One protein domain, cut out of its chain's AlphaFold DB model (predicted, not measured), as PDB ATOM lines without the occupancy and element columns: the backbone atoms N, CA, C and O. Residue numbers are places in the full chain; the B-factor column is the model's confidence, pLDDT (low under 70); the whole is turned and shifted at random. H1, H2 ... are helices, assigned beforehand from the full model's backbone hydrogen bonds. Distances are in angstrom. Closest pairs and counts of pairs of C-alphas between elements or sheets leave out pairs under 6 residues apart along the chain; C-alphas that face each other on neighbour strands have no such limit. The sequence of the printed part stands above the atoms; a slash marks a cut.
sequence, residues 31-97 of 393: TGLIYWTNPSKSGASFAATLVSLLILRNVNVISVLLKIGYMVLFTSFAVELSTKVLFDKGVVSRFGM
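What this domain is: This is residues 31 to 97 of the 393 residues of a protein of Saccharomyces cerevisiae (strain ATCC 204508 / S288c) (UniProt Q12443). Two long helices, H1 and H2, meet at their ends in a wide, open V, with the corner at residues 59 and 60 and no other contact between the two arms. At the far end of H2 the chain folds back, and the very short helix H3 packs on H2 there; at the other end, residues 31 to 38 make a hook before H1. The printed part has 67 residues, with three named helices in the order H1, H2, H3 and no named strand, and its class is all helix. It is extended, with a radius of gyration of the C-alphas of 21.7 A, and the C-alphas span 64 by 25 by 14 A.

Where its parts are: Start at C-alpha 31, Thr 31, at (-11.260, 65.414, -35.893), and read on through residues 31 to 38, which hold no named helix. Find C-alpha 39 at (1.157, 58.391, -37.513): here H1 begins, residues 39 to 58, Pro 39 to Asn 58, and it covers 27.6 A from first to last C-alpha. Its x, y and z all fall on the whole, with an N-to-C direction of (-0.58, -0.71, -0.40). After Val 59 and Asn 60, look at C-alpha 61 at (-20.949, 38.306, -43.226), where H2 begins. H2 holds residues 61 to 87, Val 61 to Phe 87, and is the longest helix with 27 residues and 37.7 A. In its N-to-C direction of (-0.55, -0.50, 0.67), x and y still fall on the whole, but z now rises. H2 ends at C-alpha 87, at (-42.217, 20.820, -17.511). After the four residues 88 to 91 comes H3, residues 92 to 95, Val 92 to Phe 95, and the last printed residue is Met 97.

How they stand to each other: Go first to H1, which touches no helix. Between H1 and H2 look at residues 59 and 60: the two helices meet only through their link, which is tight. From Val 61 follow H2 as far as residues 76 to 80, since these residues alone touch H3, with 4 pairs of C-alphas within 8 A. The closest C-alphas of H2 and H3 are those of Glu 80 and Val 92, 5.7 A apart, while the centres of the two helices are 13.9 A apart. The link from H2 to H3, residues 88 to 91, is tight. H1 and H3 are apart. On the backbone atoms of H1 and H2, check each O of residue i against N of residue i+4: in both helices every such pair is within hydrogen-bond range. H3, with four residues, is too short for such a pair, and its one pair of O i and N i+3 is not within range.

The domain as a whole: Look for the two C-alphas farthest apart and you come to Thr 37 and Asp 88, 64.0 A from each other. The first and last printed C-alphas, those of Thr 31 and Met 97, are 39.7 A apart. Residues 35 to 40, 47 to 55, 57 to 63 and 65 to 75 stand free; of these, 47 to 55 belong to H1, and 61 to 63 and 65 to 75 belong to H2. The printed part has no cut, and no link is long. In the B-factor column the mean pLDDT of the printed part is 71.1. The model's confidence is low, under 70, in 26 residues: 31 to 41, 57 to 61 and 88 to 97. The mean is 74 for H1, 79 for H2 and 57 for H3.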
ATOM      1  N   THR A  31     -11.776  65.138 -34.557       53.51
ATOM      2  CA  THR A  31     -11.260  65.414 -35.893       53.51
ATOM      3  C   THR A  31      -9.788  64.999 -36.070       53.51
ATOM      4  O   THR A  31      -9.380  64.660 -37.176       53.51
ATOM      5  N   GLY A  32      -8.993  64.924 -34.996       50.87
ATOM      6  CA  GLY A  32      -7.556  64.604 -35.024       50.87
ATOM      7  C   GLY A  32      -7.200  63.130 -35.251       50.87
ATOM      8  O   GLY A  32      -6.028  62.775 -35.177       50.87
ATOM      9  N   LEU A  33      -8.187  62.259 -35.486       53.17
ATOM     10  CA  LEU A  33      -7.938  60.863 -35.866       53.17
ATOM     11  C   LEU A  33      -7.844  60.690 -37.392       53.17
ATOM     12  O   LEU A  33      -7.149  59.794 -37.866       53.17
ATOM     13  N   ILE A  34      -8.527  61.560 -38.146       54.56
ATOM     14  CA  ILE A  34      -8.533  61.571 -39.620       54.56
ATOM     15  C   ILE A  34      -7.351  62.391 -40.151       54.56
ATOM     16  O   ILE A  34      -6.716  62.013 -41.137       54.56
ATOM     17  N   TYR A  35      -6.991  63.471 -39.457       55.65
ATOM     18  CA  TYR A  35      -5.706  64.130 -39.645       55.65
ATOM     19  C   TYR A  35      -4.645  63.274 -38.958       55.65
ATOM     20  O   TYR A  35      -4.731  63.019 -37.766       55.65
ATOM     21  N   TRP A  36      -3.651  62.787 -39.693       60.33
ATOM     22  CA  TRP A  36      -2.550  61.948 -39.204       60.33
ATOM     23  C   TRP A  36      -1.605  62.674 -38.214       60.33
ATOM     24  O   TRP A  36      -0.386  62.662 -38.378       60.33
ATOM     25  N   THR A  37      -2.129  63.326 -37.176       61.35
ATOM     26  CA  THR A  37      -1.349  64.074 -36.182       61.35
ATOM     27  C   THR A  37      -0.408  63.151 -35.402       61.35
ATOM     28  O   THR A  37       0.668  63.572 -34.995       61.35
ATOM     29  N   ASN A  38      -0.768  61.870 -35.254       60.79
ATOM     30  CA  ASN A  38       0.095  60.828 -34.700       60.79
ATOM     31  C   ASN A  38       0.114  59.602 -35.629       60.79
ATOM     32  O   ASN A  38      -0.808  58.785 -35.550       60.79
ATOM     33  N   PRO A  39       1.150  59.422 -36.473       62.45
ATOM     34  CA  PRO A  39       1.157  58.391 -37.513       62.45
ATOM     35  C   PRO A  39       1.083  56.960 -36.972       62.45
ATOM     36  O   PRO A  39       0.590  56.069 -37.660       62.45
ATOM     37  N   SER A  40       1.518  56.737 -35.731       62.67
ATOM     38  CA  SER A  40       1.428  55.437 -35.064       62.67
ATOM     39  C   SER A  40      -0.012  55.057 -34.703       62.67
ATOM     40  O   SER A  40      -0.418  53.917 -34.909       62.67
ATOM     41  N   LYS A  41      -0.812  56.009 -34.209       67.23
ATOM     42  CA  LYS A  41      -2.202  55.758 -33.790       67.23
ATOM     43  C   LYS A  41      -3.167  55.768 -34.976       67.23
ATOM     44  O   LYS A  41      -4.020  54.887 -35.069       67.23
ATOM     45  N   SER A  42      -3.010  56.710 -35.908       70.11
ATOM     46  CA  SER A  42      -3.845  56.769 -37.115       70.11
ATOM     47  C   SER A  42      -3.563  55.587 -38.047       70.11
ATOM     48  O   SER A  42      -4.507  54.971 -38.539       70.11
ATOM     49  N   GLY A  43      -2.293  55.193 -38.210       73.70
ATOM     50  CA  GLY A  43      -1.903  54.014 -38.986       73.70
ATOM     51  C   GLY A  43      -2.477  52.707 -38.429       73.70
ATOM     52  O   GLY A  43      -2.976  51.890 -39.198       73.70
ATOM     53  N   ALA A  44      -2.492  52.538 -37.100       77.14
ATOM     54  CA  ALA A  44      -3.126  51.386 -36.459       77.14
ATOM     55  C   ALA A  44      -4.644  51.362 -36.686       77.14
ATOM     56  O   ALA A  44      -5.189  50.310 -37.010       77.14
ATOM     57  N   SER A  45      -5.325  52.511 -36.579       75.65
ATOM     58  CA  SER A  45      -6.764  52.587 -36.872       75.65
ATOM     59  C   SER A  45      -7.067  52.253 -38.335       75.65
ATOM     60  O   SER A  45      -7.962  51.464 -38.601       75.65
ATOM     61  N   PHE A  46      -6.257  52.756 -39.271       76.86
ATOM     62  CA  PHE A  46      -6.373  52.446 -40.692       76.86
ATOM     63  C   PHE A  46      -6.185  50.951 -40.968       76.86
ATOM     64  O   PHE A  46      -7.014  50.338 -41.639       76.86
ATOM     65  N   ALA A  47      -5.124  50.354 -40.424       78.98
ATOM     66  CA  ALA A  47      -4.861  48.929 -40.570       78.98
ATOM     67  C   ALA A  47      -5.969  48.084 -39.924       78.98
ATOM     68  O   ALA A  47      -6.418  47.117 -40.530       78.98
ATOM     69  N   ALA A  48      -6.463  48.465 -38.743       81.47
ATOM     70  CA  ALA A  48      -7.567  47.780 -38.074       81.47
ATOM     71  C   ALA A  48      -8.862  47.851 -38.894       81.47
ATOM     72  O   ALA A  48      -9.527  46.832 -39.068       81.47
ATOM     73  N   THR A  49      -9.198  49.015 -39.456       78.78
ATOM     74  CA  THR A  49     -10.349  49.173 -40.356       78.78
ATOM     75  C   THR A  49     -10.170  48.350 -41.628       78.78
ATOM     76  O   THR A  49     -11.095  47.657 -42.034       78.78
ATOM     77  N   LEU A  50      -8.977  48.354 -42.229       80.67
ATOM     78  CA  LEU A  50      -8.681  47.584 -43.436       80.67
ATOM     79  C   LEU A  50      -8.756  46.069 -43.192       80.67
ATOM     80  O   LEU A  50      -9.324  45.341 -44.001       80.67
ATOM     81  N   VAL A  51      -8.223  45.594 -42.065       79.87
ATOM     82  CA  VAL A  51      -8.314  44.189 -41.646       79.87
ATOM     83  C   VAL A  51      -9.759  43.820 -41.330       79.87
ATOM     84  O   VAL A  51     -10.228  42.789 -41.800       79.87
ATOM     85  N   SER A  52     -10.496  44.668 -40.606       77.79
ATOM     86  CA  SER A  52     -11.925  44.467 -40.333       77.79
ATOM     87  C   SER A  52     -12.719  44.336 -41.630       77.79
ATOM     88  O   SER A  52     -13.525  43.422 -41.763       77.79
ATOM     89  N   LEU A  53     -12.416  45.168 -42.625       75.36
ATOM     90  CA  LEU A  53     -13.030  45.118 -43.944       75.36
ATOM     91  C   LEU A  53     -12.659  43.852 -44.730       75.36
ATOM     92  O   LEU A  53     -13.503  43.259 -45.400       75.36
ATOM     93  N   LEU A  54     -11.404  43.408 -44.632       74.79
ATOM     94  CA  LEU A  54     -10.942  42.169 -45.252       74.79
ATOM     95  C   LEU A  54     -11.603  40.938 -44.615       74.79
ATOM     96  O   LEU A  54     -11.978  40.006 -45.324       74.79
ATOM     97  N   ILE A  55     -11.798  40.954 -43.295       73.40
ATOM     98  CA  ILE A  55     -12.563  39.935 -42.568       73.40
ATOM     99  C   ILE A  55     -14.027  39.981 -43.010       73.40
ATOM    100  O   ILE A  55     -14.575  38.938 -43.346       73.40
ATOM    101  N   LEU A  56     -14.631  41.172 -43.082       70.55
ATOM    102  CA  LEU A  56     -16.015  41.387 -43.523       70.55
ATOM    103  C   LEU A  56     -16.272  40.855 -44.945       70.55
ATOM    104  O   LEU A  56     -17.386  40.467 -45.278       70.55
ATOM    105  N   ARG A  57     -15.240  40.848 -45.789       67.46
ATOM    106  CA  ARG A  57     -15.263  40.252 -47.125       67.46
ATOM    107  C   ARG A  57     -15.094  38.734 -47.092       67.46
ATOM    108  O   ARG A  57     -15.832  38.015 -47.760       67.46
ATOM    109  N   ASN A  58     -14.030  38.263 -46.441       66.90
ATOM    110  CA  ASN A  58     -13.623  36.856 -46.504       66.90
ATOM    111  C   ASN A  58     -14.624  35.967 -45.773       66.90
ATOM    112  O   ASN A  58     -14.927  34.853 -46.192       66.90
ATOM    113  N   VAL A  59     -15.152  36.488 -44.676       64.60
ATOM    114  CA  VAL A  59     -16.325  35.951 -44.029       64.60
ATOM    115  C   VAL A  59     -17.497  36.485 -44.828       64.60
ATOM    116  O   VAL A  59     -17.693  37.690 -44.859       64.60
ATOM    117  N   ASN A  60     -18.282  35.635 -45.490       69.30
ATOM    118  CA  ASN A  60     -19.542  36.107 -46.053       69.30
ATOM    119  C   ASN A  60     -20.423  36.542 -44.874       69.30
ATOM    120  O   ASN A  60     -21.061  35.699 -44.248       69.30
ATOM    121  N   VAL A  61     -20.373  37.820 -44.490       68.22
ATOM    122  CA  VAL A  61     -20.949  38.306 -43.226       68.22
ATOM    123  C   VAL A  61     -22.431  38.047 -43.192       68.22
ATOM    124  O   VAL A  61     -22.935  37.686 -42.142       68.22
ATOM    125  N   ILE A  62     -23.109  38.116 -44.339       72.36
ATOM    126  CA  ILE A  62     -24.500  37.688 -44.417       72.36
ATOM    127  C   ILE A  62     -24.632  36.203 -44.058       72.36
ATOM    128  O   ILE A  62     -25.421  35.879 -43.185       72.36
ATOM    129  N   SER A  63     -23.811  35.297 -44.605       76.33
ATOM    130  CA  SER A  63     -23.837  33.882 -44.205       76.33
ATOM    131  C   SER A  63     -23.465  33.666 -42.745       76.33
ATOM    132  O   SER A  63     -24.077  32.819 -42.110       76.33
ATOM    133  N   VAL A  64     -22.482  34.375 -42.191       75.62
ATOM    134  CA  VAL A  64     -22.106  34.199 -40.781       75.62
ATOM    135  C   VAL A  64     -23.143  34.792 -39.838       75.62
ATOM    136  O   VAL A  64     -23.484  34.153 -38.851       75.62
ATOM    137  N   LEU A  65     -23.713  35.946 -40.167       73.54
ATOM    138  CA  LEU A  65     -24.808  36.549 -39.419       73.54
ATOM    139  C   LEU A  65     -26.055  35.662 -39.474       73.54
ATOM    140  O   LEU A  65     -26.664  35.417 -38.438       73.54
ATOM    141  N   LEU A  66     -26.381  35.099 -40.643       77.34
ATOM    142  CA  LEU A  66     -27.416  34.072 -40.777       77.34
ATOM    143  C   LEU A  66     -27.060  32.821 -39.970       77.34
ATOM    144  O   LEU A  66     -27.948  32.273 -39.326       77.34
ATOM    145  N   LYS A  67     -25.788  32.392 -39.951       77.07
ATOM    146  CA  LYS A  67     -25.323  31.264 -39.128       77.07
ATOM    147  C   LYS A  67     -25.574  31.484 -37.654       77.07
ATOM    148  O   LYS A  67     -26.147  30.627 -36.994       77.07
ATOM    149  N   ILE A  68     -25.173  32.637 -37.151       82.39
ATOM    150  CA  ILE A  68     -25.385  33.021 -35.761       82.39
ATOM    151  C   ILE A  68     -26.888  33.129 -35.483       82.39
ATOM    152  O   ILE A  68     -27.364  32.564 -34.506       82.39
ATOM    153  N   GLY A  69     -27.644  33.775 -36.375       80.05
ATOM    154  CA  GLY A  69     -29.092  33.929 -36.262       80.05
ATOM    155  C   GLY A  69     -29.832  32.594 -36.188       80.05
ATOM    156  O   GLY A  69     -30.594  32.373 -35.248       80.05
ATOM    157  N   TYR A  70     -29.581  31.667 -37.121       82.17
ATOM    158  CA  TYR A  70     -30.230  30.356 -37.081       82.17
ATOM    159  C   TYR A  70     -29.733  29.508 -35.909       82.17
ATOM    160  O   TYR A  70     -30.528  28.759 -35.357       82.17
ATOM    161  N   MET A  71     -28.459  29.607 -35.503       81.40
ATOM    162  CA  MET A  71     -27.949  28.887 -34.328       81.40
ATOM    163  C   MET A  71     -28.681  29.349 -33.067       81.40
ATOM    164  O   MET A  71     -29.172  28.514 -32.318       81.40
ATOM    165  N   VAL A  72     -28.840  30.663 -32.872       83.75
ATOM    166  CA  VAL A  72     -29.610  31.225 -31.752       83.75
ATOM    167  C   VAL A  72     -31.068  30.768 -31.802       83.75
ATOM    168  O   VAL A  72     -31.605  30.346 -30.776       83.75
ATOM    169  N   LEU A  73     -31.705  30.798 -32.977       83.67
ATOM    170  CA  LEU A  73     -33.079  30.319 -33.155       83.67
ATOM    171  C   LEU A  73     -33.210  28.821 -32.860       83.67
ATOM    172  O   LEU A  73     -34.128  28.429 -32.148       83.67
ATOM    173  N   PHE A  74     -32.295  27.988 -33.358       84.61
ATOM    174  CA  PHE A  74     -32.322  26.539 -33.165       84.61
ATOM    175  C   PHE A  74     -32.028  26.158 -31.716       84.61
ATOM    176  O   PHE A  74     -32.717  25.312 -31.161       84.61
ATOM    177  N   THR A  75     -31.066  26.819 -31.067       80.22
ATOM    178  CA  THR A  75     -30.815  26.660 -29.632       80.22
ATOM    179  C   THR A  75     -32.034  27.089 -28.817       80.22
ATOM    180  O   THR A  75     -32.466  26.339 -27.948       80.22
ATOM    181  N   SER A  76     -32.644  28.239 -29.124       77.66
ATOM    182  CA  SER A  76     -33.864  28.702 -28.444       77.66
ATOM    183  C   SER A  76     -35.029  27.729 -28.651       77.66
ATOM    184  O   SER A  76     -35.739  27.402 -27.704       77.66
ATOM    185  N   PHE A  77     -35.189  27.209 -29.869       83.30
ATOM    186  CA  PHE A  77     -36.188  26.199 -30.208       83.30
ATOM    187  C   PHE A  77     -35.937  24.874 -29.477       83.30
ATOM    188  O   PHE A  77     -36.869  24.312 -28.912       83.30
ATOM    189  N   ALA A  78     -34.693  24.392 -29.423       83.67
ATOM    190  CA  ALA A  78     -34.319  23.168 -28.719       83.67
ATOM    191  C   ALA A  78     -34.534  23.284 -27.202       83.67
ATOM    192  O   ALA A  78     -35.026  22.342 -26.581       83.67
ATOM    193  N   VAL A  79     -34.220  24.442 -26.611       79.53
ATOM    194  CA  VAL A  79     -34.500  24.740 -25.197       79.53
ATOM    195  C   VAL A  79     -36.007  24.775 -24.942       79.53
ATOM    196  O   VAL A  79     -36.485  24.147 -23.999       79.53
ATOM    197  N   GLU A  80     -36.783  25.448 -25.792       77.14
ATOM    198  CA  GLU A  80     -38.243  25.511 -25.658       77.14
ATOM    199  C   GLU A  80     -38.895  24.132 -25.836       77.14
ATOM    200  O   GLU A  80     -39.801  23.776 -25.085       77.14
ATOM    201  N   LEU A  81     -38.411  23.321 -26.781       81.55
ATOM    202  CA  LEU A  81     -38.902  21.964 -27.010       81.55
ATOM    203  C   LEU A  81     -38.568  21.047 -25.827       81.55
ATOM    204  O   LEU A  81     -39.452  20.366 -25.316       81.55
ATOM    205  N   SER A  82     -37.325  21.084 -25.340       80.16
ATOM    206  CA  SER A  82     -36.896  20.286 -24.182       80.16
ATOM    207  C   SER A  82     -37.677  20.667 -22.924       80.16
ATOM    208  O   SER A  82     -38.108  19.803 -22.167       80.16
ATOM    209  N   THR A  83     -37.910  21.964 -22.715       76.22
ATOM    210  CA  THR A  83     -38.648  22.445 -21.542       76.22
ATOM    211  C   THR A  83     -40.146  22.177 -21.625       76.22
ATOM    212  O   THR A  83     -40.738  21.827 -20.609       76.22
ATOM    213  N   LYS A  84     -40.757  22.249 -22.814       75.78
ATOM    214  CA  LYS A  84     -42.146  21.810 -23.020       75.78
ATOM    215  C   LYS A  84     -42.329  20.323 -22.736       75.78
ATOM    216  O   LYS A  84     -43.309  19.968 -22.095       75.78
ATOM    217  N   VAL A  85     -41.385  19.479 -23.157       77.62
ATOM    218  CA  VAL A  85     -41.439  18.029 -22.903       77.62
ATOM    219  C   VAL A  85     -41.246  17.701 -21.415       77.62
ATOM    220  O   VAL A  85     -41.883  16.784 -20.912       77.62
ATOM    221  N   LEU A  86     -40.392  18.445 -20.701       77.61
ATOM    222  CA  LEU A  86     -40.068  18.167 -19.294       77.61
ATOM    223  C   LEU A  86     -41.040  18.788 -18.279       77.61
ATOM    224  O   LEU A  86     -41.319  18.174 -17.255       77.61
ATOM    225  N   PHE A  87     -41.515  20.012 -18.520       72.87
ATOM    226  CA  PHE A  87     -42.217  20.820 -17.511       72.87
ATOM    227  C   PHE A  87     -43.673  21.137 -17.874       72.87
ATOM    228  O   PHE A  87     -44.320  21.907 -17.161       72.87
ATOM    229  N   ASP A  88     -44.174  20.603 -18.997       65.44
ATOM    230  CA  ASP A  88     -45.516  20.851 -19.564       65.44
ATOM    231  C   ASP A  88     -45.824  22.351 -19.820       65.44
ATOM    232  O   ASP A  88     -46.932  22.757 -20.173       65.44
ATOM    233  N   LYS A  89     -44.814  23.216 -19.630       59.56
ATOM    234  CA  LYS A  89     -44.832  24.678 -19.757       59.56
ATOM    235  C   LYS A  89     -43.436  25.140 -20.190       59.56
ATOM    236  O   LYS A  89     -42.471  24.999 -19.443       59.56
ATOM    237  N   GLY A  90     -43.328  25.689 -21.401       58.56
ATOM    238  CA  GLY A  90     -42.062  26.151 -21.984       58.56
ATOM    239  C   GLY A  90     -41.452  27.346 -21.244       58.56
ATOM    240  O   GLY A  90     -42.159  28.271 -20.832       58.56
ATOM    241  N   VAL A  91     -40.132  27.322 -21.056       60.09
ATOM    242  CA  VAL A  91     -39.393  28.332 -20.273       60.09
ATOM    243  C   VAL A  91     -39.120  29.588 -21.108       60.09
ATOM    244  O   VAL A  91     -39.084  30.692 -20.563       60.09
ATOM    245  N   VAL A  92     -39.036  29.474 -22.438       55.94
ATOM    246  CA  VAL A  92     -38.844  30.628 -23.331       55.94
ATOM    247  C   VAL A  92     -40.107  31.492 -23.376       55.94
ATOM    248  O   VAL A  92     -40.008  32.709 -23.483       55.94
ATOM    249  N   SER A  93     -41.293  30.913 -23.148       58.60
ATOM    250  CA  SER A  93     -42.533  31.689 -22.984       58.60
ATOM    251  C   SER A  93     -42.564  32.557 -21.716       58.60
ATOM    252  O   SER A  93     -43.366  33.485 -21.653       58.60
ATOM    253  N   ARG A  94     -41.744  32.263 -20.697       55.24
ATOM    254  CA  ARG A  94     -41.689  33.032 -19.437       55.24
ATOM    255  C   ARG A  94     -40.680  34.178 -19.497       55.24
ATOM    256  O   ARG A  94     -40.897  35.200 -18.858       55.24
ATOM    257  N   PHE A  95     -39.597  33.993 -20.251       59.84
ATOM    258  CA  PHE A  95     -38.520  34.978 -20.412       59.84
ATOM    259  C   PHE A  95     -38.561  35.723 -21.746       59.84
ATOM    260  O   PHE A  95     -37.680  36.541 -22.010       59.84
ATOM    261  N   GLY A  96     -39.558  35.457 -22.592       58.36
ATOM    262  CA  GLY A  96     -39.800  36.255 -23.783       58.36
ATOM    263  C   GLY A  96     -39.963  37.708 -23.363       58.36
ATOM    264  O   GLY A  96     -40.919  38.037 -22.665       58.36
ATOM    265  N   MET A  97     -39.001  38.556 -23.738       51.79
ATOM    266  CA  MET A  97     -39.112  39.997 -23.552       51.79
ATOM    267  C   MET A  97     -40.421  40.423 -24.215       51.79
ATOM    268  O   MET A  97     -40.554  40.373 -25.435       51.79
TER     269      MET A  97